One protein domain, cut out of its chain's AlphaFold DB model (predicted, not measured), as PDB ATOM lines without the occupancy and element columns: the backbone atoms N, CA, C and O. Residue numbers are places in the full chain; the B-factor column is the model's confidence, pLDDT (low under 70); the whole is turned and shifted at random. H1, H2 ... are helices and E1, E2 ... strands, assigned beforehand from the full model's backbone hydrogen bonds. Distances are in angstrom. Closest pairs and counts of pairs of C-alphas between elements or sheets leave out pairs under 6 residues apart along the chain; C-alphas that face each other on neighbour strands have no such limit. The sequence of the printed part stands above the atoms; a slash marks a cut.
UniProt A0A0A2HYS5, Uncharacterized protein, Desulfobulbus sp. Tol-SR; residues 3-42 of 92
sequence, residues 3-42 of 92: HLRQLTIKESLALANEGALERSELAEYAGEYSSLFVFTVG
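AT A GLANCE: This is residues 3 to 42 of the 92 residues of an uncharacterized protein of Desulfobulbus sp. Tol-SR (UniProt A0A0A2HYS5). What is the shape? A two-stranded antiparallel ribbon, E1 and E2, has three short helices on E2's side, H1 and H3 side by side. What makes it up? The 40 printed residues run E1, H1, H2, H3, E2, a mixed class; they are compact, with radius of gyration of the C-alphas 9.4 A and spans of 27 by 19 by 13 A.

IN THESE COORDINATES: Where are the strands? E1, residues 3 to 8, spans 15.9 A from (-6.530, 46.673, 14.736); E2, residues 35 to 41, spans 19.0 A to (-8.437, 40.112, 15.050). Where are the helices? H1 is residues 9 to 14, H2 16 to 19 and H3 23 to 30, 10.4 A long.

HOW THE PARTS SIT: How do E1 and E2 pair? They are antiparallel at 152 degrees, with N 5 and O 38 2.9 A apart, within hydrogen-bond range. How do the helices sit? H1 and H3 touch, closest at the C-alphas of Leu 13 and Arg 23, 5.9 A, at a shallow tilt of 29 degrees, opposite ways. H2 and H3 only just touch, only at the corner, with 3 pairs of C-alphas within 8 A, the closest Ala 16 and Arg 23, 5.6 A. Every O i to N i+4 pair is within hydrogen-bond range in H1 and H3; H2 is too short for one.

THE WHOLE: How large is it? The two C-alphas farthest apart, of Glu 32 and Gly 42, are 28.8 A apart. Is it unbroken and confident? The printed part has no cut, its four links are tight, and no printed residue is under 70 in pLDDT.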
ATOM      1  N   HIS A   3      -7.564  45.651  14.578       90.00
ATOM      2  CA  HIS A   3      -6.530  46.673  14.736       90.00
ATOM      3  C   HIS A   3      -5.393  46.447  13.749       90.00
ATOM      4  O   HIS A   3      -4.758  45.396  13.774       90.00
ATOM      5  N   LEU A   4      -5.121  47.451  12.916       93.12
ATOM      6  CA  LEU A   4      -3.991  47.465  11.994       93.12
ATOM      7  C   LEU A   4      -2.828  48.246  12.607       93.12
ATOM      8  O   LEU A   4      -2.992  49.395  13.020       93.12
ATOM      9  N   ARG A   5      -1.646  47.632  12.637       95.94
ATOM     10  CA  ARG A   5      -0.387  48.264  13.043       95.94
ATOM     11  C   ARG A   5       0.687  47.968  12.009       95.94
ATOM     12  O   ARG A   5       0.728  46.870  11.471       95.94
ATOM     13  N   GLN A   6       1.574  48.921  11.764       97.56
ATOM     14  CA  GLN A   6       2.830  48.652  11.072       97.56
ATOM     15  C   GLN A   6       3.899  48.408  12.134       97.56
ATOM     16  O   GLN A   6       4.120  49.270  12.982       97.56
ATOM     17  N   LEU A   7       4.517  47.231  12.117       97.06
ATOM     18  CA  LEU A   7       5.488  46.798  13.117       97.06
ATOM     19  C   LEU A   7       6.816  46.463  12.451       97.06
ATOM     20  O   LEU A   7       6.856  45.980  11.319       97.06
ATOM     21  N   THR A   8       7.917  46.674  13.161       97.38
ATOM     22  CA  THR A   8       9.225  46.168  12.735       97.38
ATOM     23  C   THR A   8       9.212  44.639  12.646       97.38
ATOM     24  O   THR A   8       8.364  43.964  13.242       97.38
ATOM     25  N   ILE A   9      10.190  44.057  11.947       96.75
ATOM     26  CA  ILE A   9      10.324  42.592  11.883       96.75
ATOM     27  C   ILE A   9      10.502  41.990  13.280       96.75
ATOM     28  O   ILE A   9       9.865  40.994  13.613       96.75
ATOM     29  N   LYS A  10      11.295  42.633  14.144       95.56
ATOM     30  CA  LYS A  10      11.505  42.176  15.524       95.56
ATOM     31  C   LYS A  10      10.199  42.121  16.321       95.56
ATOM     32  O   LYS A  10       9.970  41.145  17.031       95.56
ATOM     33  N   GLU A  11       9.370  43.155  16.215       96.44
ATOM     34  CA  GLU A  11       8.065  43.215  16.885       96.44
ATOM     35  C   GLU A  11       7.092  42.186  16.308       96.44
ATOM     36  O   GLU A  11       6.419  41.493  17.062       96.44
ATOM     37  N   SER A  12       7.073  42.018  14.985       95.88
ATOM     38  CA  SER A  12       6.214  41.036  14.314       95.88
ATOM     39  C   SER A  12       6.572  39.602  14.720       95.88
ATOM     40  O   SER A  12       5.696  38.817  15.071       95.88
ATOM     41  N   LEU A  13       7.869  39.274  14.784       95.06
ATOM     42  CA  LEU A  13       8.358  37.965  15.232       95.06
ATOM     43  C   LEU A  13       8.042  37.662  16.700       95.06
ATOM     44  O   LEU A  13       8.042  36.491  17.081       95.06
ATOM     45  N   ALA A  14       7.813  38.683  17.531       94.94
ATOM     46  CA  ALA A  14       7.374  38.489  18.910       94.94
ATOM     47  C   ALA A  14       5.897  38.064  18.997       94.94
ATOM     48  O   ALA A  14       5.511  37.450  19.986       94.94
ATOM     49  N   LEU A  15       5.104  38.339  17.954       94.50
ATOM     50  CA  LEU A  15       3.679  38.010  17.864       94.50
ATOM     51  C   LEU A  15       3.402  36.711  17.085       94.50
ATOM     52  O   LEU A  15       2.243  36.336  16.940       94.50
ATOM     53  N   ALA A  16       4.426  36.008  16.585       92.94
ATOM     54  CA  ALA A  16       4.248  34.840  15.708       92.94
ATOM     55  C   ALA A  16       3.309  33.773  16.306       92.94
ATOM     56  O   ALA A  16       2.375  33.318  15.648       92.94
ATOM     57  N   ASN A  17       3.489  33.471  17.598       88.00
ATOM     58  CA  ASN A  17       2.667  32.493  18.312       88.00
ATOM     59  C   ASN A  17       1.197  32.930  18.448       88.00
ATOM     60  O   ASN A  17       0.320  32.074  18.512       88.00
ATOM     61  N   GLU A  18       0.912  34.238  18.484       89.69
ATOM     62  CA  GLU A  18      -0.467  34.754  18.494       89.69
ATOM     63  C   GLU A  18      -1.152  34.559  17.133       89.69
ATOM     64  O   GLU A  18      -2.367  34.397  17.072       89.69
ATOM     65  N   GLY A  19      -0.374  34.547  16.047       86.06
ATOM     66  CA  GLY A  19      -0.839  34.299  14.681       86.06
ATOM     67  C   GLY A  19      -0.853  32.826  14.270       86.06
ATOM     68  O   GLY A  19      -1.097  32.549  13.101       86.06
ATOM     69  N   ALA A  20      -0.573  31.901  15.196       90.00
ATOM     70  CA  ALA A  20      -0.430  30.470  14.918       90.00
ATOM     71  C   ALA A  20       0.595  30.148  13.805       90.00
ATOM     72  O   ALA A  20       0.416  29.189  13.060       90.00
ATOM     73  N   LEU A  21       1.666  30.944  13.711       93.25
ATOM     74  CA  LEU A  21       2.786  30.729  12.795       93.25
ATOM     75  C   LEU A  21       4.062  30.433  13.577       93.25
ATOM     76  O   LEU A  21       4.300  31.011  14.645       93.25
ATOM     77  N   GLU A  22       4.931  29.597  13.016       94.75
ATOM     78  CA  GLU A  22       6.281  29.481  13.547       94.75
ATOM     79  C   GLU A  22       7.081  30.761  13.275       94.75
ATOM     80  O   GLU A  22       6.899  31.472  12.283       94.75
ATOM     81  N   ARG A  23       8.036  31.067  14.159       94.56
ATOM     82  CA  ARG A  23       8.898  32.249  13.979       94.56
ATOM     83  C   ARG A  23       9.744  32.159  12.708       94.56
ATOM     84  O   ARG A  23      10.022  33.195  12.112       94.56
ATOM     85  N   SER A  24      10.163  30.955  12.321       95.00
ATOM     86  CA  SER A  24      10.879  30.658  11.072       95.00
ATOM     87  C   SER A  24      10.028  30.977   9.847       95.00
ATOM     88  O   SER A  24      10.492  31.702   8.973       95.00
ATOM     89  N   GLU A  25       8.777  30.511   9.820       95.62
ATOM     90  CA  GLU A  25       7.835  30.768   8.722       95.62
ATOM     91  C   GLU A  25       7.552  32.264   8.565       95.62
ATOM     92  O   GLU A  25       7.587  32.803   7.460       95.62
ATOM     93  N   LEU A  26       7.337  32.974   9.679       95.62
ATOM     94  CA  LEU A  26       7.121  34.419   9.637       95.62
ATOM     95  C   LEU A  26       8.381  35.185   9.197       95.62
ATOM     96  O   LEU A  26       8.267  36.207   8.522       95.62
ATOM     97  N   ALA A  27       9.576  34.712   9.562       95.31
ATOM     98  CA  ALA A  27      10.834  35.305   9.111       95.31
ATOM     99  C   ALA A  27      11.054  35.096   7.605       95.31
ATOM    100  O   ALA A  27      11.464  36.030   6.920       95.31
ATOM    101  N   GLU A  28      10.744  33.906   7.087       96.50
ATOM    102  CA  GLU A  28      10.799  33.611   5.652       96.50
ATOM    103  C   GLU A  28       9.810  34.481   4.871       96.50
ATOM    104  O   GLU A  28      10.189  35.110   3.885       96.50
ATOM    105  N   TYR A  29       8.572  34.602   5.363       94.19
ATOM    106  CA  TYR A  29       7.571  35.497   4.785       94.19
ATOM    107  C   TYR A  29       8.025  36.964   4.779       94.19
ATOM    108  O   TYR A  29       7.792  37.685   3.808       94.19
ATOM    109  N   ALA A  30       8.672  37.421   5.856       95.31
ATOM    110  CA  ALA A  30       9.170  38.787   5.954       95.31
ATOM    111  C   ALA A  30      10.274  39.091   4.932       95.31
ATOM    112  O   ALA A  30      10.374  40.234   4.487       95.31
ATOM    113  N   GLY A  31      11.089  38.099   4.558       94.56
ATOM    114  CA  GLY A  31      12.175  38.261   3.594       94.56
ATOM    115  C   GLY A  31      13.022  39.509   3.872       94.56
ATOM    116  O   GLY A  31      13.551  39.688   4.968       94.56
ATOM    117  N   GLU A  32      13.095  40.403   2.883       94.44
ATOM    118  CA  GLU A  32      13.872  41.652   2.938       94.44
ATOM    119  C   GLU A  32      13.055  42.875   3.410       94.44
ATOM    120  O   GLU A  32      13.523  44.016   3.334       94.44
ATOM    121  N   TYR A  33      11.812  42.689   3.868       95.94
ATOM    122  CA  TYR A  33      10.995  43.801   4.351       95.94
ATOM    123  C   TYR A  33      11.551  44.382   5.658       95.94
ATOM    124  O   TYR A  33      11.993  43.674   6.559       95.94
ATOM    125  N   SER A  34      11.464  45.706   5.807       94.25
ATOM    126  CA  SER A  34      11.847  46.401   7.046       94.25
ATOM    127  C   SER A  34      10.746  46.385   8.113       94.25
ATOM    128  O   SER A  34      11.012  46.577   9.303       94.25
ATOM    129  N   SER A  35       9.496  46.170   7.695       97.06
ATOM    130  CA  SER A  35       8.310  46.163   8.551       97.06
ATOM    131  C   SER A  35       7.173  45.369   7.912       97.06
ATOM    132  O   SER A  35       7.141  45.210   6.693       97.06
ATOM    133  N   LEU A  36       6.234  44.910   8.737       96.50
ATOM    134  CA  LEU A  36       5.020  44.217   8.317       96.50
ATOM    135  C   LEU A  36       3.776  44.959   8.807       96.50
ATOM    136  O   LEU A  36       3.777  45.585   9.870       96.50
ATOM    137  N   PHE A  37       2.694  44.841   8.044       95.50
ATOM    138  CA  PHE A  37       1.361  45.214   8.498       95.50
ATOM    139  C   PHE A  37       0.745  44.046   9.267       95.50
ATOM    140  O   PHE A  37       0.527  42.973   8.714       95.50
ATOM    141  N   VAL A  38       0.461  44.268  10.546       94.38
ATOM    142  CA  VAL A  38      -0.094  43.270  11.457       94.38
ATOM    143  C   VAL A  38      -1.534  43.629  11.788       94.38
ATOM    144  O   VAL A  38      -1.816  44.703  12.330       94.38
ATOM    145  N   PHE A  39      -2.438  42.703  11.473       93.75
ATOM    146  CA  PHE A  39      -3.848  42.772  11.825       93.75
ATOM    147  C   PHE A  39      -4.103  41.926  13.071       93.75
ATOM    148  O   PHE A  39      -3.937  40.710  13.049       93.75
ATOM    149  N   THR A  40      -4.536  42.559  14.157       92.00
ATOM    150  CA  THR A  40      -5.032  41.845  15.337       92.00
ATOM    151  C   THR A  40      -6.544  41.700  15.215       92.00
ATOM    152  O   THR A  40      -7.270  42.699  15.214       92.00
ATOM    153  N   VAL A  41      -7.012  40.456  15.093       89.88
ATOM    154  CA  VAL A  41      -8.437  40.112  15.050       89.88
ATOM    155  C   VAL A  41      -8.917  39.887  16.480       89.88
ATOM    156  O   VAL A  41      -8.365  39.057  17.196       89.88
ATOM    157  N   GLY A  42      -9.908  40.666  16.917       87.50
ATOM    158  CA  GLY A  42     -10.535  40.493  18.228       87.50
ATOM    159  C   GLY A  42     -11.495  39.300  18.256       87.50
ATOM    160  O   GLY A  42     -11.188  38.208  17.786       87.50
TER     161      GLY A  42